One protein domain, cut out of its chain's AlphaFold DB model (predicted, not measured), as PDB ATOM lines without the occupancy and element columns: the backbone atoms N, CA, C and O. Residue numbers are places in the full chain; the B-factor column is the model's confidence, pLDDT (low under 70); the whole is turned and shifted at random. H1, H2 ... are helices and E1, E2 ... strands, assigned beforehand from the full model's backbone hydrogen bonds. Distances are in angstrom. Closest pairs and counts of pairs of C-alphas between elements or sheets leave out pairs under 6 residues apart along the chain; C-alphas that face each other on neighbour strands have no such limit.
ATOM      1  N   LEU A  26     104.245 -48.256-203.445       95.44
ATOM      2  CA  LEU A  26     102.982 -48.919-203.741       95.44
ATOM      3  C   LEU A  26     102.794 -50.085-202.767       95.44
ATOM      4  O   LEU A  26     103.606 -51.007-202.738       95.44
ATOM      5  N   GLN A  27     101.736 -50.022-201.965       95.31
ATOM      6  CA  GLN A  27     101.349 -51.101-201.064       95.31
ATOM      7  C   GLN A  27     100.550 -52.163-201.814       95.31
ATOM      8  O   GLN A  27     100.843 -53.350-201.692       95.31
ATOM      9  N   ALA A  28      99.572 -51.731-202.615       96.12
ATOM     10  CA  ALA A  28      98.817 -52.619-203.484       96.12
ATOM     11  C   ALA A  28      98.146 -51.875-204.642       96.12
ATOM     12  O   ALA A  28      97.607 -50.779-204.466       96.12
ATOM     13  N   ASN A  29      98.107 -52.551-205.790       97.88
ATOM     14  CA  ASN A  29      97.060 -52.368-206.787       97.88
ATOM     15  C   ASN A  29      96.004 -53.451-206.569       97.88
ATOM     16  O   ASN A  29      96.312 -54.647-206.598       97.88
ATOM     17  N   ILE A  30      94.771 -53.021-206.356       98.19
ATOM     18  CA  ILE A  30      93.628 -53.869-206.047       98.19
ATOM     19  C   ILE A  30      92.666 -53.818-207.235       98.19
ATOM     20  O   ILE A  30      92.455 -52.757-207.822       98.19
ATOM     21  N   ALA A  31      92.097 -54.960-207.605       97.62
ATOM     22  CA  ALA A  31      91.037 -55.023-208.604       97.62
ATOM     23  C   ALA A  31      89.913 -55.939-208.131       97.62
ATOM     24  O   ALA A  31      90.181 -57.024-207.615       97.62
ATOM     25  N   GLY A  32      88.664 -55.544-208.360       93.81
ATOM     26  CA  GLY A  32      87.522 -56.426-208.136       93.81
ATOM     27  C   GLY A  32      86.282 -55.700-207.652       93.81
ATOM     28  O   GLY A  32      86.076 -54.561-208.065       93.81
ATOM     29  N   SER A  33      85.454 -56.380-206.853       92.31
ATOM     30  CA  SER A  33      84.011 -56.128-206.761       92.31
ATOM     31  C   SER A  33      83.636 -54.653-206.612       92.31
ATOM     32  O   SER A  33      84.234 -53.894-205.839       92.31
ATOM     33  N   THR A  34      82.593 -54.253-207.343       87.56
ATOM     34  CA  THR A  34      81.954 -52.944-207.166       87.56
ATOM     35  C   THR A  34      81.253 -52.807-205.820       87.56
ATOM     36  O   THR A  34      81.132 -51.685-205.335       87.56
ATOM     37  N   ALA A  35      80.861 -53.921-205.193       84.50
ATOM     38  CA  ALA A  35      80.243 -53.928-203.871       84.50
ATOM     39  C   ALA A  35      81.203 -53.428-202.785       84.50
ATOM     40  O   ALA A  35      80.777 -52.724-201.883       84.50
ATOM     41  N   PHE A  36      82.498 -53.715-202.936       87.81
ATOM     42  CA  PHE A  36      83.524 -53.405-201.944       87.81
ATOM     43  C   PHE A  36      84.215 -52.047-202.151       87.81
ATOM     44  O   PHE A  36      85.023 -51.619-201.330       87.81
ATOM     45  N   TRP A  37      83.968 -51.372-203.279       91.12
ATOM     46  CA  TRP A  37      84.772 -50.229-203.737       91.12
ATOM     47  C   TRP A  37      84.795 -49.059-202.744       91.12
ATOM     48  O   TRP A  37      85.845 -48.445-202.529       91.12
ATOM     49  N   SER A  38      83.643 -48.769-202.155       88.56
ATOM     50  CA  SER A  38      83.383 -47.610-201.310       88.56
ATOM     51  C   SER A  38      84.047 -47.714-199.941       88.56
ATOM     52  O   SER A  38      84.917 -46.911-199.597       88.56
ATOM     53  N   GLU A  39      83.705 -48.755-199.187       88.00
ATOM     54  CA  GLU A  39      84.199 -49.016-197.835       88.00
ATOM     55  C   GLU A  39      85.710 -49.268-197.861       88.00
ATOM     56  O   GLU A  39      86.446 -48.842-196.966       88.00
ATOM     57  N   ALA A  40      86.195 -49.907-198.929       90.50
ATOM     58  CA  ALA A  40      87.614 -50.081-199.188       90.50
ATOM     59  C   ALA A  40      88.336 -48.740-199.390       90.50
ATOM     60  O   ALA A  40      89.419 -48.545-198.839       90.50
ATOM     61  N   GLY A  41      87.751 -47.807-200.147       91.75
ATOM     62  CA  GLY A  41      88.333 -46.484-200.377       91.75
ATOM     63  C   GLY A  41      88.356 -45.616-199.122       91.75
ATOM     64  O   GLY A  41      89.370 -44.978-198.834       91.75
ATOM     65  N   GLU A  42      87.286 -45.637-198.327       89.06
ATOM     66  CA  GLU A  42      87.244 -44.958-197.027       89.06
ATOM     67  C   GLU A  42      88.250 -45.561-196.037       89.06
ATOM     68  O   GLU A  42      89.018 -44.834-195.396       89.06
ATOM     69  N   GLY A  43      88.323 -46.895-195.968       89.12
ATOM     70  CA  GLY A  43      89.321 -47.618-195.182       89.12
ATOM     71  C   GLY A  43      90.743 -47.218-195.577       89.12
ATOM     72  O   GLY A  43      91.545 -46.841-194.719       89.12
ATOM     73  N   ALA A  44      91.032 -47.188-196.880       91.19
ATOM     74  CA  ALA A  44      92.314 -46.756-197.436       91.19
ATOM     75  C   ALA A  44      92.631 -45.276-197.168       91.19
ATOM     76  O   ALA A  44      93.786 -44.901-196.956       91.19
ATOM     77  N   TYR A  45      91.616 -44.417-197.132       90.94
ATOM     78  CA  TYR A  45      91.787 -43.011-196.790       90.94
ATOM     79  C   TYR A  45      92.027 -42.807-195.289       90.94
ATOM     80  O   TYR A  45      92.758 -41.902-194.902       90.94
ATOM     81  N   SER A  46      91.495 -43.661-194.416       84.25
ATOM     82  CA  SER A  46      91.756 -43.591-192.967       84.25
ATOM     83  C   SER A  46      93.170 -44.070-192.561       84.25
ATOM     84  O   SER A  46      93.631 -43.853-191.438       84.25
ATOM     85  N   LEU A  47      93.890 -44.674-193.510       73.31
ATOM     86  CA  LEU A  47      95.131 -45.443-193.352       73.31
ATOM     87  C   LEU A  47      96.348 -44.624-192.888       73.31
ATOM     88  O   LEU A  47      97.312 -45.178-192.361       73.31
ATOM     89  N   GLY A  48      96.320 -43.297-193.026       59.38
ATOM     90  CA  GLY A  48      97.424 -42.433-192.586       59.38
ATOM     91  C   GLY A  48      97.563 -42.310-191.071       59.38
ATOM     92  O   GLY A  48      98.566 -41.763-190.604       59.38
ATOM     93  N   GLY A  49      96.612 -42.819-190.282       61.97
ATOM     94  CA  GLY A  49      96.653 -42.709-188.827       61.97
ATOM     95  C   GLY A  49      96.714 -41.242-188.378       61.97
ATOM     96  O   GLY A  49      95.738 -40.513-188.500       61.97
ATOM     97  N   THR A  50      97.865 -40.799-187.853       52.25
ATOM     98  CA  THR A  50      98.109 -39.388-187.464       52.25
ATOM     99  C   THR A  50      98.607 -38.502-188.609       52.25
ATOM    100  O   THR A  50      98.726 -37.287-188.442       52.25
ATOM    101  N   THR A  51      98.931 -39.093-189.758       61.75
ATOM    102  CA  THR A  51      99.382 -38.375-190.951       61.75
ATOM    103  C   THR A  51      98.201 -38.027-191.840       61.75
ATOM    104  O   THR A  51      97.216 -38.760-191.914       61.75
ATOM    105  N   THR A  52      98.297 -36.885-192.515       78.56
ATOM    106  CA  THR A  52      97.299 -36.482-193.500       78.56
ATOM    107  C   THR A  52      97.268 -37.500-194.639       78.56
ATOM    108  O   THR A  52      98.309 -37.862-195.197       78.56
ATOM    109  N   THR A  53      96.072 -37.957-194.977       89.69
ATOM    110  CA  THR A  53      95.803 -38.770-196.159       89.69
ATOM    111  C   THR A  53      95.155 -37.938-197.242       89.69
ATOM    112  O   THR A  53      94.568 -36.884-197.005       89.69
ATOM    113  N   CYS A  54      95.332 -38.410-198.461       95.62
ATOM    114  CA  CYS A  54      94.930 -37.730-199.670       95.62
ATOM    115  C   CYS A  54      94.271 -38.769-200.572       95.62
ATOM    116  O   CYS A  54      94.690 -39.929-200.579       95.62
ATOM    117  N   ALA A  55      93.258 -38.358-201.324       96.50
ATOM    118  CA  ALA A  55      92.556 -39.218-202.262       96.50
ATOM    119  C   ALA A  55      92.491 -38.571-203.642       96.50
ATOM    120  O   ALA A  55      92.546 -37.347-203.779       96.50
ATOM    121  N   TRP A  56      92.368 -39.409-204.656       97.31
ATOM    122  CA  TRP A  56      92.010 -39.028-206.008       97.31
ATOM    123  C   TRP A  56      91.122 -40.120-206.591       97.31
ATOM    124  O   TRP A  56      91.442 -41.302-206.473       97.31
ATOM    125  N   THR A  57      90.028 -39.738-207.237       96.25
ATOM    126  CA  THR A  57      89.074 -40.676-207.829       96.25
ATOM    127  C   THR A  57      88.773 -40.333-209.283       96.25
ATOM    128  O   THR A  57      88.804 -39.170-209.690       96.25
ATOM    129  N   THR A  58      88.435 -41.341-210.082       94.56
ATOM    130  CA  THR A  58      87.769 -41.155-211.379       94.56
ATOM    131  C   THR A  58      86.255 -41.200-211.208       94.56
ATOM    132  O   THR A  58      85.756 -41.826-210.276       94.56
ATOM    133  N   SER A  59      85.502 -40.618-212.145       81.94
ATOM    134  CA  SER A  59      84.043 -40.739-212.111       81.94
ATOM    135  C   SER A  59      83.613 -42.195-212.364       81.94
ATOM    136  O   SER A  59      84.097 -42.799-213.325       81.94
ATOM    137  N   PRO A  60      82.651 -42.740-211.593       66.62
ATOM    138  CA  PRO A  60      82.004 -44.027-211.879       66.62
ATOM    139  C   PRO A  60      81.366 -44.112-213.270       66.62
ATOM    140  O   PRO A  60      81.119 -45.199-213.777       66.62
ATOM    141  N   GLN A  61      81.106 -42.961-213.898       63.62
ATOM    142  CA  GLN A  61      80.427 -42.846-215.188       63.62
ATOM    143  C   GLN A  61      81.402 -42.608-216.355       63.62
ATOM    144  O   GLN A  61      80.997 -42.671-217.515       63.62
ATOM    145  N   SER A  62      82.682 -42.309-216.085       59.50
ATOM    146  CA  SER A  62      83.675 -42.038-217.131       59.50
ATOM    147  C   SER A  62      84.417 -43.312-217.525       59.50
ATOM    148  O   SER A  62      85.536 -43.569-217.071       59.50
ATOM    149  N   LEU A  63      83.805 -44.103-218.405       67.12
ATOM    150  CA  LEU A  63      84.517 -45.166-219.111       67.12
ATOM    151  C   LEU A  63      85.729 -44.577-219.852       67.12
ATOM    152  O   LEU A  63      85.653 -43.493-220.429       67.12
ATOM    153  N   GLY A  64      86.856 -45.290-219.833       77.38
ATOM    154  CA  GLY A  64      88.072 -44.885-220.548       77.38
ATOM    155  C   GLY A  64      89.137 -44.170-219.713       77.38
ATOM    156  O   GLY A  64      90.274 -44.054-220.174       77.38
ATOM    157  N   THR A  65      88.831 -43.708-218.494       89.06
ATOM    158  CA  THR A  65      89.851 -43.033-217.670       89.06
ATOM    159  C   THR A  65      90.801 -44.017-217.001       89.06
ATOM    160  O   THR A  65      92.008 -43.814-217.079       89.06
ATOM    161  N   ALA A  66      90.284 -45.087-216.401       94.81
ATOM    162  CA  ALA A  66      91.079 -46.145-215.790       94.81
ATOM    163  C   ALA A  66      90.627 -47.519-216.294       94.81
ATOM    164  O   ALA A  66      89.455 -47.719-216.626       94.81
ATOM    165  N   TYR A  67      91.579 -48.439-216.407       95.62
ATOM    166  CA  TYR A  67      91.346 -49.783-216.924       95.62
ATOM    167  C   TYR A  67      92.460 -50.743-216.523       95.62
ATOM    168  O   TYR A  67      93.566 -50.330-216.179       95.62
ATOM    169  N   VAL A  68      92.183 -52.039-216.621       96.88
ATOM    170  CA  VAL A  68      93.192 -53.098-216.540       96.88
ATOM    171  C   VAL A  68      93.413 -53.728-217.906       96.88
ATOM    172  O   VAL A  68      92.481 -53.825-218.702       96.88
ATOM    173  N   ILE A  69      94.647 -54.156-218.176       95.31
ATOM    174  CA  ILE A  69      94.984 -54.937-219.370       95.31
ATOM    175  C   ILE A  69      95.391 -56.352-218.972       95.31
ATOM    176  O   ILE A  69      96.377 -56.528-218.252       95.31
ATOM    177  N   ASP A  70      94.692 -57.343-219.521       95.44
ATOM    178  CA  ASP A  70      95.128 -58.740-219.543       95.44
ATOM    179  C   ASP A  70      96.143 -58.953-220.676       95.44
ATOM    180  O   ASP A  70      95.801 -59.011-221.859       95.44
ATOM    181  N   GLN A  71      97.422 -59.049-220.315       91.38
ATOM    182  CA  GLN A  71      98.527 -59.133-221.275       91.38
ATOM    183  C   GLN A  71      98.613 -60.477-222.010       91.38
ATOM    184  O   GLN A  71      99.388 -60.602-222.960       91.38
ATOM    185  N   ARG A  72      97.850 -61.487-221.575       92.44
ATOM    186  CA  ARG A  72      97.842 -62.823-222.189       92.44
ATOM    187  C   ARG A  72      97.087 -62.830-223.518       92.44
ATOM    188  O   ARG A  72      97.350 -63.680-224.366       92.44
ATOM    189  N   VAL A  73      96.151 -61.895-223.698       86.69
ATOM    190  CA  VAL A  73      95.290 -61.804-224.881       86.69
ATOM    191  C   VAL A  73      96.121 -61.340-226.088       86.69
ATOM    192  O   VAL A  73      96.721 -60.260-226.047       86.69
ATOM    193  N   PRO A  74      96.170 -62.112-227.190       81.44
ATOM    194  CA  PRO A  74      96.935 -61.740-228.372       81.44
ATOM    195  C   PRO A  74      96.451 -60.421-228.981       81.44
ATOM    196  O   PRO A  74      95.255 -60.217-229.180       81.44
ATOM    197  N   ALA A  75      97.392 -59.563-229.379       78.81
ATOM    198  CA  ALA A  75      97.115 -58.307-230.078       78.81
ATOM    199  C   ALA A  75      96.719 -58.536-231.553       78.81
ATOM    200  O   ALA A  75      97.390 -58.068-232.473       78.81
ATOM    201  N   ILE A  76      95.641 -59.285-231.787       75.19
ATOM    202  CA  ILE A  76      95.050 -59.486-233.113       75.19
ATOM    203  C   ILE A  76      93.650 -58.860-233.166       75.19
ATOM    204  O   ILE A  76      92.949 -58.872-232.158       75.19
ATOM    205  N   PRO A  77      93.196 -58.345-234.326       74.06
ATOM    206  CA  PRO A  77      91.934 -57.601-234.422       74.06
ATOM    207  C   PRO A  77      90.691 -58.369-233.958       74.06
ATOM    208  O   PRO A  77      89.718 -57.757-233.545       74.06
ATOM    209  N   GLN A  78      90.724 -59.702-234.018       72.31
ATOM    210  CA  GLN A  78      89.636 -60.569-233.554       72.31
ATOM    211  C   GLN A  78      89.499 -60.607-232.030       72.31
ATOM    212  O   GLN A  78      88.449 -61.002-231.549       72.31
ATOM    213  N   TYR A  79      90.549 -60.228-231.291       69.38
ATOM    214  CA  TYR A  79      90.578 -60.223-229.829       69.38
ATOM    215  C   TYR A  79      90.767 -58.823-229.232       69.38
ATOM    216  O   TYR A  79      90.963 -58.680-228.031       69.38
ATOM    217  N   TYR A  80      90.727 -57.771-230.053       57.16
ATOM    218  CA  TYR A  80      90.953 -56.394-229.621       57.16
ATOM    219  C   TYR A  80      89.668 -55.572-229.807       57.16
ATOM    220  O   TYR A  80      89.153 -55.537-230.925       57.16
ATOM    221  N   PRO A  81      89.149 -54.890-228.764       62.97
ATOM    222  CA  PRO A  81      89.797 -54.535-227.493       62.97
ATOM    223  C   PRO A  81      89.571 -55.527-226.328       62.97
ATOM    224  O   PRO A  81      89.595 -55.099-225.175       62.97
ATOM    225  N   PHE A  82      89.381 -56.831-226.576       70.75
ATOM    226  CA  PHE A  82      88.985 -57.831-225.560       70.75
ATOM    227  C   PHE A  82      90.043 -58.177-224.486       70.75
ATOM    228  O   PHE A  82      89.936 -59.178-223.778       70.75
ATOM    229  N   SER A  83      91.064 -57.332-224.335       82.38
ATOM    230  CA  SER A  83      92.034 -57.365-223.239       82.38
ATOM    231  C   SER A  83      91.840 -56.255-222.206       82.38
ATOM    232  O   SER A  83      92.557 -56.257-221.209       82.38
ATOM    233  N   ILE A  84      90.929 -55.304-222.448       91.75
ATOM    234  CA  ILE A  84      90.777 -54.085-221.646       91.75
ATOM    235  C   ILE A  84      89.441 -54.088-220.913       91.75
ATOM    236  O   ILE A  84      88.391 -53.979-221.550       91.75
ATOM    237  N   ASP A  85      89.492 -54.123-219.584       93.50
ATOM    238  CA  ASP A  85      88.318 -53.964-218.726       93.50
ATOM    239  C   ASP A  85      88.404 -52.633-217.976       93.50
ATOM    240  O   ASP A  85      89.410 -52.328-217.329       93.50
ATOM    241  N   TYR A  86      87.365 -51.814-218.120       93.25
ATOM    242  CA  TYR A  86      87.306 -50.470-217.554       93.25
ATOM    243  C   TYR A  86      86.654 -50.488-216.174       93.25
ATOM    244  O   TYR A  86      85.891 -51.387-215.829       93.25
ATOM    245  N   GLY A  87      86.924 -49.459-215.385       92.50
ATOM    246  CA  GLY A  87      86.300 -49.332-214.080       92.50
ATOM    247  C   GLY A  87      86.644 -48.018-213.398       92.50
ATOM    248  O   GLY A  87      87.674 -47.419-213.725       92.50
ATOM    249  N   PRO A  88      85.814 -47.550-212.450       93.12
ATOM    250  CA  PRO A  88      86.213 -46.464-211.579       93.12
ATOM    251  C   PRO A  88      87.427 -46.853-210.742       93.12
ATOM    252  O   PRO A  88      87.505 -47.946-210.186       93.12
ATOM    253  N   LEU A  89      88.359 -45.920-210.628       96.00
ATOM    254  CA  LEU A  89      89.581 -46.030-209.859       96.00
ATOM    255  C   LEU A  89      89.557 -44.999-208.733       96.00
ATOM    256  O   LEU A  89      89.296 -43.820-208.982       96.00
ATOM    257  N   TRP A  90      89.896 -45.421-207.522       96.31
ATOM    258  CA  TRP A  90      90.381 -44.506-206.494       96.31
ATOM    259  C   TRP A  90      91.843 -44.800-206.176       96.31
ATOM    260  O   TRP A  90      92.326 -45.925-206.309       96.31
ATOM    261  N   VAL A  91      92.558 -43.759-205.767       97.38
ATOM    262  CA  VAL A  91      93.943 -43.818-205.313       97.38
ATOM    263  C   VAL A  91      94.038 -43.026-204.025       97.38
ATOM    264  O   VAL A  91      93.671 -41.853-203.992       97.38
ATOM    265  N   THR A  92      94.559 -43.646-202.975       96.50
ATOM    266  CA  THR A  92      94.817 -42.982-201.695       96.50
ATOM    267  C   THR A  92      96.296 -43.033-201.369       96.50
ATOM    268  O   THR A  92      96.958 -44.047-201.607       96.50
ATOM    269  N   TRP A  93      96.821 -41.957-200.791       96.00
ATOM    270  CA  TRP A  93      98.207 -41.915-200.342       96.00
ATOM    271  C   TRP A  93      98.381 -41.120-199.055       96.00
ATOM    272  O   TRP A  93      97.612 -40.211-198.740       96.00
ATOM    273  N   THR A  94      99.429 -41.463-198.311       94.94
ATOM    274  CA  THR A  94      99.893 -40.680-197.160       94.94
ATOM    275  C   THR A  94     100.824 -39.566-197.620       94.94
ATOM    276  O   THR A  94     101.485 -39.679-198.652       94.94
ATOM    277  N   THR A  95     100.949 -38.477-196.865       94.12
ATOM    278  CA  THR A  95     101.941 -37.437-197.200       94.12
ATOM    279  C   THR A  95     103.390 -37.888-196.991       94.12
ATOM    280  O   THR A  95     104.298 -37.261-197.537       94.12
ATOM    281  N   GLY A  96     103.608 -38.945-196.202       91.75
ATOM    282  CA  GLY A  96     104.902 -39.287-195.606       91.75
ATOM    283  C   GLY A  96     105.325 -38.276-194.529       91.75
ATOM    284  O   GLY A  96     104.612 -37.303-194.259       91.75
ATOM    285  N   ALA A  97     106.476 -38.494-193.885       90.75
ATOM    286  CA  ALA A  97     106.887 -37.749-192.692       90.75
ATOM    287  C   ALA A  97     107.118 -36.245-192.918       90.75
ATOM    288  O   ALA A  97     107.037 -35.460-191.973       90.75
ATOM    289  N   THR A  98     107.446 -35.834-194.146       91.88
ATOM    290  CA  THR A  98     107.788 -34.430-194.471       91.88
ATOM    291  C   THR A  98     107.087 -33.894-195.717       91.88
ATOM    292  O   THR A  98     107.316 -32.746-196.099       91.88
ATOM    293  N   GLY A  99     106.263 -34.712-196.374       93.50
ATOM    294  CA  GLY A  99     105.574 -34.326-197.596       93.50
ATOM    295  C   GLY A  99     104.244 -33.618-197.360       93.50
ATOM    296  O   GLY A  99     103.834 -33.312-196.243       93.50
ATOM    297  N   THR A 100     103.549 -33.377-198.464       94.94
ATOM    298  CA  THR A 100     102.174 -32.861-198.511       94.94
ATOM    299  C   THR A 100     101.369 -33.675-199.517       94.94
ATOM    300  O   THR A 100     101.949 -34.448-200.277       94.94
ATOM    301  N   CYS A 101     100.050 -33.481-199.598       95.19
ATOM    302  CA  CYS A 101      99.259 -34.199-200.595       95.19
ATOM    303  C   CYS A 101      99.707 -33.916-202.036       95.19
ATOM    304  O   CYS A 101      99.731 -34.836-202.841       95.19
ATOM    305  N   ALA A 102     100.121 -32.685-202.349       95.88
ATOM    306  CA  ALA A 102     100.591 -32.309-203.687       95.88
ATOM    307  C   ALA A 102     102.046 -32.734-203.976       95.88
ATOM    308  O   ALA A 102     102.446 -32.831-205.135       95.88
ATOM    309  N   ALA A 103     102.843 -32.964-202.931       95.56
ATOM    310  CA  ALA A 103     104.248 -33.352-203.020       95.56
ATOM    311  C   ALA A 103     104.588 -34.327-201.877       95.56
ATOM    312  O   ALA A 103     105.196 -33.914-200.882       95.56
ATOM    313  N   PRO A 104     104.142 -35.594-201.964       95.06
ATOM    314  CA  PRO A 104     104.367 -36.569-200.906       95.06
ATOM    315  C   PRO A 104     105.845 -36.953-200.828       95.06
ATOM    316  O   PRO A 104     106.532 -37.033-201.851       95.06
ATOM    317  N   SER A 105     106.347 -37.196-199.617       93.38
ATOM    318  CA  SER A 105     107.735 -37.609-199.419       93.38
ATOM    319  C   SER A 105     107.958 -39.064-199.844       93.38
ATOM    320  O   SER A 105     107.036 -39.798-200.191       93.38
ATOM    321  N   ALA A 106     109.226 -39.463-199.877       91.25
ATOM    322  CA  ALA A 106     109.702 -40.780-200.299       91.25
ATOM    323  C   ALA A 106     109.058 -41.972-199.569       91.25
ATOM    324  O   ALA A 106     108.871 -43.038-200.140       91.25
ATOM    325  N   ASP A 107     108.760 -41.781-198.291       91.75
ATOM    326  CA  ASP A 107     108.169 -42.749-197.369       91.75
ATOM    327  C   ASP A 107     106.635 -42.786-197.439       91.75
ATOM    328  O   ASP A 107     105.996 -43.479-196.653       91.75
ATOM    329  N   SER A 108     106.037 -42.038-198.371       93.44
ATOM    330  CA  SER A 108     104.609 -42.111-198.657       93.44
ATOM    331  C   SER A 108     104.229 -43.488-199.195       93.44
ATOM    332  O   SER A 108     104.926 -44.096-200.018       93.44
ATOM    333  N   THR A 109     103.086 -43.959-198.722       94.06
ATOM    334  CA  THR A 109     102.447 -45.207-199.121       94.06
ATOM    335  C   THR A 109     101.296 -44.921-200.074       94.06
ATOM    336  O   THR A 109     100.546 -43.969-199.864       94.06
ATOM    337  N   VAL A 110     101.155 -45.745-201.113       95.69
ATOM    338  CA  VAL A 110     100.118 -45.605-202.147       95.69
ATOM    339  C   VAL A 110      99.275 -46.872-202.209       95.69
ATOM    340  O   VAL A 110      99.816 -47.977-202.227       95.69
ATOM    341  N   TRP A 111      97.959 -46.701-202.275       96.81
ATOM    342  CA  TRP A 111      96.980 -47.750-202.542       96.81
ATOM    343  C   TRP A 111      96.125 -47.325-203.725       96.81
ATOM    344  O   TRP A 111      95.716 -46.166-203.799       96.81
ATOM    345  N   ALA A 112      95.848 -48.251-204.631       97.56
ATOM    346  CA  ALA A 112      94.974 -48.015-205.768       97.56
ATOM    347  C   ALA A 112      93.984 -49.170-205.904       97.56
ATOM    348  O   ALA A 112      94.370 -50.329-205.751       97.56
ATOM    349  N   TYR A 113      92.731 -48.859-206.219       97.44
ATOM    350  CA  TYR A 113      91.680 -49.855-206.412       97.44
ATOM    351  C   TYR A 113      90.860 -49.525-207.646       97.44
ATOM    352  O   TYR A 113      90.233 -48.465-207.713       97.44
ATOM    353  N   ILE A 114      90.802 -50.464-208.586       96.88
ATOM    354  CA  ILE A 114      89.881 -50.402-209.718       96.88
ATOM    355  C   ILE A 114      88.668 -51.306-209.486       96.88
ATOM    356  O   ILE A 114      88.792 -52.506-209.246       96.88
ATOM    357  N   SER A 115      87.487 -50.701-209.569       94.25
ATOM    358  CA  SER A 115      86.199 -51.376-209.468       94.25
ATOM    359  C   SER A 115      85.890 -52.146-210.741       94.25
ATOM    360  O   SER A 115      85.806 -51.552-211.812       94.25
ATOM    361  N   LEU A 116      85.715 -53.453-210.620       94.25
ATOM    362  CA  LEU A 116      85.358 -54.374-211.691       94.25
ATOM    363  C   LEU A 116      84.310 -55.363-211.164       94.25
ATOM    364  O   LEU A 116      84.091 -55.482-209.960       94.25
ATOM    365  N   ASP A 117      83.709 -56.138-212.059       94.00
ATOM    366  CA  ASP A 117      82.980 -57.339-211.654       94.00
ATOM    367  C   ASP A 117      83.943 -58.337-210.974       94.00
ATOM    368  O   ASP A 117      85.111 -58.466-211.361       94.00
ATOM    369  N   SER A 118      83.463 -59.054-209.959       96.19
ATOM    370  CA  SER A 118      84.280 -59.886-209.061       96.19
ATOM    371  C   SER A 118      85.119 -60.924-209.805       96.19
ATOM    372  O   SER A 118      86.318 -61.069-209.549       96.19
ATOM    373  N   VAL A 119      84.534 -61.576-210.819       97.44
ATOM    374  CA  VAL A 119      85.252 -62.543-211.662       97.44
ATOM    375  C   VAL A 119      86.387 -61.878-212.443       97.44
ATOM    376  O   VAL A 119      87.450 -62.477-212.595       97.44
ATOM    377  N   LEU A 120      86.214 -60.635-212.905       96.94
ATOM    378  CA  LEU A 120      87.259 -59.913-213.636       96.94
ATOM    379  C   LEU A 120      88.439 -59.536-212.740       96.94
ATOM    380  O   LEU A 120      89.586 -59.662-213.176       96.94
ATOM    381  N   GLY A 121      88.164 -59.101-211.505       97.50
ATOM    382  CA  GLY A 121      89.189 -58.823-210.496       97.50
ATOM    383  C   GLY A 121      90.020 -60.065-210.178       97.50
ATOM    384  O   GLY A 121      91.246 -60.040-210.304       97.50
ATOM    385  N   ILE A 122      89.346 -61.181-209.877       97.81
ATOM    386  CA  ILE A 122      89.979 -62.485-209.630       97.81
ATOM    387  C   ILE A 122      90.809 -62.922-210.840       97.81
ATOM    388  O   ILE A 122      91.994 -63.223-210.697       97.81
ATOM    389  N   ARG A 123      90.224 -62.917-212.043       97.44
ATOM    390  CA  ARG A 123      90.931 -63.259-213.282       97.44
ATOM    391  C   ARG A 123      92.197 -62.419-213.432       97.44
ATOM    392  O   ARG A 123      93.252 -62.960-213.749       97.44
ATOM    393  N   CYS A 124      92.108 -61.111-213.201       97.81
ATOM    394  CA  CYS A 124      93.249 -60.223-213.363       97.81
ATOM    395  C   CYS A 124      94.376 -60.466-212.360       97.81
ATOM    396  O   CYS A 124      95.546 -60.302-212.709       97.81
ATOM    397  N   PHE A 125      94.029 -60.884-211.146       98.25
ATOM    398  CA  PHE A 125      94.991 -61.312-210.143       98.25
ATOM    399  C   PHE A 125      95.635 -62.667-210.485       98.25
ATOM    400  O   PHE A 125      96.836 -62.816-210.284       98.25
ATOM    401  N   PHE A 126      94.877 -63.636-211.012       97.81
ATOM    402  CA  PHE A 126      95.385 -64.986-211.303       97.81
ATOM    403  C   PHE A 126      96.067 -65.151-212.664       97.81
ATOM    404  O   PHE A 126      96.846 -66.092-212.831       97.81
ATOM    405  N   ALA A 127      95.809 -64.253-213.617       97.19
ATOM    406  CA  ALA A 127      96.491 -64.210-214.905       97.19
ATOM    407  C   ALA A 127      98.016 -64.297-214.732       97.19
ATOM    408  O   ALA A 127      98.581 -63.657-213.847       97.19
ATOM    409  N   GLN A 128      98.695 -65.079-215.574       96.50
ATOM    410  CA  GLN A 128     100.160 -65.123-215.615       96.50
ATOM    411  C   GLN A 128     100.671 -64.672-216.992       96.50
ATOM    412  O   GLN A 128     100.420 -65.373-217.970       96.50
ATOM    413  N   PRO A 129     101.395 -63.538-217.105       96.38
ATOM    414  CA  PRO A 129     101.592 -62.521-216.064       96.38
ATOM    415  C   PRO A 129     100.270 -61.851-215.641       96.38
ATOM    416  O   PRO A 129      99.306 -61.841-216.406       96.38
ATOM    417  N   GLN A 130     100.247 -61.285-214.428       97.25
ATOM    418  CA  GLN A 130      99.069 -60.609-213.865       97.25
ATOM    419  C   GLN A 130      98.670 -59.391-214.705       97.25
ATOM    420  O   GLN A 130      99.522 -58.764-215.345       97.25
ATOM    421  N   CYS A 131      97.385 -59.019-214.669       98.06
ATOM    422  CA  CYS A 131      96.927 -57.794-215.326       98.06
ATOM    423  C   CYS A 131      97.690 -56.572-214.805       98.06
ATOM    424  O   CYS A 131      98.079 -56.509-213.637       98.06
ATOM    425  N   GLN A 132      97.824 -55.559-215.653       97.81
ATOM    426  CA  GLN A 132      98.367 -54.256-215.272       97.81
ATOM    427  C   GLN A 132      97.257 -53.215-215.181       97.81
ATOM    428  O   GLN A 132      96.394 -53.168-216.055       97.81
ATOM    429  N   LEU A 133      97.310 -52.371-214.150       98.12
ATOM    430  CA  LEU A 133      96.446 -51.201-214.005       98.12
ATOM    431  C   LEU A 133      96.985 -50.046-214.849       98.12
ATOM    432  O   LEU A 133      98.179 -49.765-214.821       98.12
ATOM    433  N   PHE A 134      96.107 -49.349-215.557       97.06
ATOM    434  CA  PHE A 134      96.426 -48.164-216.341       97.06
ATOM    435  C   PHE A 134      95.455 -47.031-216.031       97.06
ATOM    436  O   PHE A 134      94.279 -47.250-215.728       97.06
ATOM    437  N   THR A 135      95.937 -45.805-216.201       95.94
ATOM    438  CA  THR A 135      95.090 -44.615-216.244       95.94
ATOM    439  C   THR A 135      95.517 -43.663-217.358       95.94
ATOM    440  O   THR A 135      96.697 -43.531-217.679       95.94
ATOM    441  N   SER A 136      94.547 -42.977-217.961       94.94
ATOM    442  CA  SER A 136      94.794 -41.846-218.863       94.94
ATOM    443  C   SER A 136      94.904 -40.510-218.117       94.94
ATOM    444  O   SER A 136      95.161 -39.476-218.741       94.94
ATOM    445  N   ALA A 137      94.735 -40.511-216.789       94.81
ATOM    446  CA  ALA A 137      94.958 -39.335-215.962       94.81
ATOM    447  C   ALA A 137      96.411 -38.850-216.063       94.81
ATOM    448  O   ALA A 137      97.358 -39.624-216.188       94.81
ATOM    449  N   THR A 138      96.589 -37.533-215.982       96.12
ATOM    450  CA  THR A 138      97.908 -36.894-215.987       96.12
ATOM    451  C   THR A 138      98.217 -36.316-214.612       96.12
ATOM    452  O   THR A 138      97.319 -36.076-213.804       96.12
ATOM    453  N   ALA A 139      99.498 -36.084-214.326       96.44
ATOM    454  CA  ALA A 139      99.896 -35.420-213.092       96.44
ATOM    455  C   ALA A 139      99.211 -34.046-212.959       96.44
ATOM    456  O   ALA A 139      99.216 -33.245-213.892       96.44
ATOM    457  N   GLY A 140      98.642 -33.774-211.787       96.62
ATOM    458  CA  GLY A 140      97.851 -32.582-211.491       96.62
ATOM    459  C   GLY A 140      96.382 -32.678-211.910       96.62
ATOM    460  O   GLY A 140      95.652 -31.708-211.711       96.62
ATOM    461  N   ALA A 141      95.922 -33.807-212.464       95.88
ATOM    462  CA  ALA A 141      94.507 -34.007-212.763       95.88
ATOM    463  C   ALA A 141      93.666 -33.916-211.481       95.88
ATOM    464  O   ALA A 141      93.978 -34.567-210.481       95.88
ATOM    465  N   ALA A 142      92.596 -33.120-211.519       95.56
ATOM    466  CA  ALA A 142      91.594 -33.101-210.458       95.56
ATOM    467  C   ALA A 142      90.865 -34.452-210.402       95.56
ATOM    468  O   ALA A 142      90.720 -35.120-211.428       95.56
ATOM    469  N   GLY A 143      90.445 -34.857-209.208       94.56
ATOM    470  CA  GLY A 143      89.634 -36.055-209.029       94.56
ATOM    471  C   GLY A 143      88.133 -35.752-209.061       94.56
ATOM    472  O   GLY A 143      87.719 -34.591-209.029       94.56
ATOM    473  N   ALA A 144      87.320 -36.801-209.161       94.00
ATOM    474  CA  ALA A 144      85.866 -36.724-209.259       94.00
ATOM    475  C   ALA A 144      85.147 -36.595-207.902       94.00
ATOM    476  O   ALA A 144      83.938 -36.386-207.889       94.00
ATOM    477  N   SER A 145      85.872 -36.696-206.780       93.31
ATOM    478  CA  SER A 145      85.329 -36.777-205.411       93.31
ATOM    479  C   SER A 145      84.229 -37.836-205.285       93.31
ATOM    480  O   SER A 145      83.149 -37.577-204.761       93.31
ATOM    481  N   ALA A 146      84.492 -39.017-205.848       90.56
ATOM    482  CA  ALA A 146      83.531 -40.110-205.920       90.56
ATOM    483  C   ALA A 146      83.441 -40.930-204.621       90.56
ATOM    484  O   ALA A 146      82.459 -41.641-204.443       90.56
ATOM    485  N   LEU A 147      84.424 -40.816-203.719       89.38
ATOM    486  CA  LEU A 147      84.343 -41.386-202.373       89.38
ATOM    487  C   LEU A 147      83.570 -40.428-201.448       89.38
ATOM    488  O   LEU A 147      83.961 -39.261-201.320       89.38
ATOM    489  N   PRO A 148      82.482 -40.864-200.797       84.50
ATOM    490  CA  PRO A 148      81.660 -39.982-199.981       84.50
ATOM    491  C   PRO A 148      82.396 -39.372-198.790       84.50
ATOM    492  O   PRO A 148      83.247 -39.976-198.150       84.50
ATOM    493  N   GLY A 149      82.087 -38.106-198.506       85.75
ATOM    494  CA  GLY A 149      82.731 -37.351-197.426       85.75
ATOM    495  C   GLY A 149      84.217 -37.033-197.651       85.75
ATOM    496  O   GLY A 149      84.786 -36.265-196.874       85.75
ATOM    497  N   ILE A 150      84.833 -37.549-198.718       90.44
ATOM    498  CA  ILE A 150      86.246 -37.363-199.040       90.44
ATOM    499  C   ILE A 150      86.369 -36.374-200.200       90.44
ATOM    500  O   ILE A 150      85.738 -36.498-201.244       90.44
ATOM    501  N   THR A 151      87.190 -35.343-199.998       93.38
ATOM    502  CA  THR A 151      87.499 -34.362-201.043       93.38
ATOM    503  C   THR A 151      88.788 -34.752-201.745       93.38
ATOM    504  O   THR A 151      89.830 -34.895-201.103       93.38
ATOM    505  N   ASP A 152      88.730 -34.865-203.067       95.81
ATOM    506  CA  ASP A 152      89.904 -35.232-203.848       95.81
ATOM    507  C   ASP A 152      90.972 -34.136-203.863       95.81
ATOM    508  O   ASP A 152      90.699 -32.935-203.931       95.81
ATOM    509  N   THR A 153      92.226 -34.577-203.878       96.50
ATOM    510  CA  THR A 153      93.396 -33.754-204.171       96.50
ATOM    511  C   THR A 153      93.885 -34.042-205.595       96.50
ATOM    512  O   THR A 153      93.838 -35.192-206.033       96.50
ATOM    513  N   PRO A 154      94.390 -33.037-206.341       97.56
ATOM    514  CA  PRO A 154      95.008 -33.283-207.640       97.56
ATOM    515  C   PRO A 154      96.130 -34.328-207.579       97.56
ATOM    516  O   PRO A 154      96.998 -34.250-206.709       97.56
ATOM    517  N   LEU A 155      96.134 -35.274-208.524       97.38
ATOM    518  CA  LEU A 155      97.009 -36.451-208.503       97.38
ATOM    519  C   LEU A 155      98.499 -36.092-208.707       97.38
ATOM    520  O   LEU A 155      98.867 -35.655-209.801       97.38
ATOM    521  N   PRO A 156      99.404 -36.298-207.730       97.56
ATOM    522  CA  PRO A 156     100.826 -36.001-207.908       97.56
ATOM    523  C   PRO A 156     101.501 -36.944-208.910       97.56
ATOM    524  O   PRO A 156     101.208 -38.138-208.946       97.56
ATOM    525  N   ALA A 157     102.490 -36.445-209.663       96.88
ATOM    526  CA  ALA A 157     103.248 -37.261-210.623       96.88
ATOM    527  C   ALA A 157     103.923 -38.478-209.972       96.88
ATOM    528  O   ALA A 157     104.033 -39.541-210.575       96.88
ATOM    529  N   SER A 158     104.391 -38.310-208.738       96.31
ATOM    530  CA  SER A 158     105.122 -39.333-208.005       96.31
ATOM    531  C   SER A 158     104.198 -40.472-207.541       96.31
ATOM    532  O   SER A 158     104.548 -41.637-207.687       96.31
ATOM    533  N   VAL A 159     102.966 -40.142-207.129       97.38
ATOM    534  CA  VAL A 159     101.893 -41.112-206.843       97.38
ATOM    535  C   VAL A 159     101.430 -41.807-208.121       97.38
ATOM    536  O   VAL A 159     101.347 -43.030-208.138       97.38
ATOM    537  N   LEU A 160     101.195 -41.059-209.207       97.50
ATOM    538  CA  LEU A 160     100.819 -41.628-210.507       97.50
ATOM    539  C   LEU A 160     101.831 -42.683-210.977       97.50
ATOM    540  O   LEU A 160     101.448 -43.800-211.306       97.50
ATOM    541  N   ASN A 161     103.126 -42.361-210.929       96.81
ATOM    542  CA  ASN A 161     104.196 -43.291-211.302       96.81
ATOM    543  C   ASN A 161     104.283 -44.528-210.393       96.81
ATOM    544  O   ASN A 161     104.867 -45.529-210.805       96.81
ATOM    545  N   ALA A 162     103.765 -44.453-209.162       96.81
ATOM    546  CA  ALA A 162     103.822 -45.555-208.210       96.81
ATOM    547  C   ALA A 162     102.805 -46.659-208.529       96.81
ATOM    548  O   ALA A 162     103.123 -47.816-208.292       96.81
ATOM    549  N   PHE A 163     101.619 -46.331-209.060       97.50
ATOM    550  CA  PHE A 163     100.561 -47.318-209.333       97.50
ATOM    551  C   PHE A 163     100.315 -47.579-210.827       97.50
ATOM    552  O   PHE A 163      99.944 -48.699-211.193       97.50
ATOM    553  N   ASP A 164     100.504 -46.576-211.697       97.88
ATOM    554  CA  ASP A 164     100.252 -46.712-213.135       97.88
ATOM    555  C   ASP A 164     101.209 -47.746-213.739       97.88
ATOM    556  O   ASP A 164     102.413 -47.767-213.455       97.88
ATOM    557  N   LYS A 165     100.655 -48.626-214.574       96.62
ATOM    558  CA  LYS A 165     101.329 -49.754-215.238       96.62
ATOM    559  C   LYS A 165     101.879 -50.815-214.286       96.62
ATOM    560  O   LYS A 165     102.600 -51.708-214.735       96.62
ATOM    561  N   GLN A 166     101.546 -50.749-212.996       97.69
ATOM    562  CA  GLN A 166     101.897 -51.801-212.045       97.69
ATOM    563  C   GLN A 166     100.869 -52.935-212.083       97.69
ATOM    564  O   GLN A 166      99.701 -52.748-212.436       97.69
ATOM    565  N   THR A 167     101.320 -54.137-211.737       97.62
ATOM    566  CA  THR A 167     100.495 -55.348-211.735       97.62
ATOM    567  C   THR A 167      99.475 -55.333-210.605       97.62
ATOM    568  O   THR A 167      99.760 -54.833-209.518       97.62
ATOM    569  N   ILE A 168      98.308 -55.930-210.836       98.31
ATOM    570  CA  ILE A 168      97.331 -56.202-209.781       98.31
ATOM    571  C   ILE A 168      97.946 -57.177-208.774       98.31
ATOM    572  O   ILE A 168      98.378 -58.263-209.140       98.31
ATOM    573  N   SER A 169      97.992 -56.785-207.503       97.56
ATOM    574  CA  SER A 169      98.621 -57.550-206.417       97.56
ATOM    575  C   SER A 169      97.617 -58.185-205.457       97.56
ATOM    576  O   SER A 169      97.983 -59.085-204.700       97.56
ATOM    577  N   ILE A 170      96.373 -57.702-205.464       98.00
ATOM    578  CA  ILE A 170      95.269 -58.188-204.631       98.00
ATOM    579  C   ILE A 170      93.998 -58.200-205.486       98.00
ATOM    580  O   ILE A 170      93.741 -57.235-206.207       98.00
ATOM    581  N   ALA A 171      93.193 -59.258-205.385       97.94
ATOM    582  CA  ALA A 171      91.803 -59.214-205.835       97.94
ATOM    583  C   ALA A 171      90.874 -59.003-204.640       97.94
ATOM    584  O   ALA A 171      91.008 -59.703-203.641       97.94
ATOM    585  N   ALA A 172      89.942 -58.061-204.741       96.62
ATOM    586  CA  ALA A 172      88.863 -57.902-203.772       96.62
ATOM    587  C   ALA A 172      87.576 -58.485-204.355       96.62
ATOM    588  O   ALA A 172      87.221 -58.179-205.491       96.62
ATOM    589  N   THR A 173      86.917 -59.385-203.643       95.69
ATOM    590  CA  THR A 173      85.856 -60.203-204.228       95.69
ATOM    591  C   THR A 173      84.826 -60.617-203.194       95.69
ATOM    592  O   THR A 173      85.164 -60.908-202.052       95.69
ATOM    593  N   ASP A 174      83.598 -60.737-203.663       93.50
ATOM    594  CA  ASP A 174      82.404 -61.197-202.955       93.50
ATOM    595  C   ASP A 174      82.036 -62.644-203.335       93.50
ATOM    596  O   ASP A 174      80.933 -63.097-203.059       93.50
TER     597      ASP A 174
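This is residues 26 to 174 of the 565 residues of an uncharacterized protein of Acidobacteriia bacterium SbA2 (UniProt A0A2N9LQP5). A twisted sheet of five strands, in the order E2 E5 E6 E1 E8, makes the middle, with helix H1 along one face and, over the other face, helices H2 and H3 and a small sheet of three strands, E4 E3 E7. The two sheets are partly face to face, their strands crossed, and the long links of residues 70 to 83 and 95 to 108 lie toward the two ends of the longest axis. The printed part has 149 residues, with three named helices and eight named strands in the order E1 H1 E2 E3 E4 E5 E6 H2 E7 H3 E8; the large sheet is mixed and the small one all antiparallel. The class is mixed, helices and strands, though under half of the residues are in named elements. The whole is compact by its radius of gyration of the C-alphas, 14.8 A, yet elongated in outline, spanning 49 by 28 by 26 A.

E1, residues 26 to 32, is an inner strand of the large sheet, parallel to E6, residues 109 to 115, with N 30 and O 112 at 2.8 A. H1, residues 37 to 46, is on this sheet at a height over the sheet of 8.1 A, over E6 and E5, residues 89 to 94; it runs along the strands, at 9 degrees to E5 on the local plane, and its closest C-alphas to E5 are those of Tyr 45 and Thr 92, 5.8 A. E2, residues 53 to 57, is an edge strand antiparallel to E5, with N 56 and O 91 at 2.8 A. E1, H1 and E2 form a split strand-helix-strand unit, two strands running the same way with E5 and E6 between them, and its crossover is right-handed. E3, residues 66 to 69, and E4, residues 84 to 86, form a hairpin, with N 68 and O 85 at 2.9 A. E4 runs on into E5 across a break of 2 residues, at 74 degrees. E5 and E6 form another hairpin, with N 92 and O 111 at 2.9 A. H2, residues 118 to 126, is on the opposite face from H1 at a height of 6.9 A, over E8, residues 170 to 173, and only just over E1, where 3 of its C-alphas fall; the closest C-alphas of H2 and E8 are those of Ser 118 and Thr 173, 5.1 A. E7, residues 132 to 135, is antiparallel to E3, with N 134 and O 67 at 2.8 A. The two sheets form a sandwich, two sheets face to face, with strands at 87 degrees to each other. H3, residues 157 to 163, is on the same face of the large sheet as H2, at a height of 9.3 A; its closest C-alphas to E6 are those of Phe 163 and Ala 112, 6.7 A. The helices and the large sheet make three layers, with helices on both its faces. E8 is parallel to E1, with N 172 and O 31 at 3.1 A. In H1, H2 and H3 every O i to N i+4 pair is within hydrogen-bond range.

E1 begins at C-alpha 26, (102.982, -48.919, -203.741), and is 17.7 A long. H1 is 14.5 A long and E2 13.6 A. E3 and E4 are shorter. E5 is 17.2 A long, and E6, from C-alpha 109 at (102.447, -45.207, -199.121), is 20.2 A. H2 is 12.4 A long; E7 and H3 follow. E8 ends at C-alpha 173, (85.856, -60.203, -204.228).

The two C-alphas farthest apart are those of Thr 50 and Gln 78, 51.4 A. The printed part has no cut. The links E3 to E4, E5 to E6 and E7 to H3 are long, the last with 21 residues. The mean pLDDT of the printed part is 90.8, and residues 48 to 51, 60 to 63 and 79 to 81 are under 70.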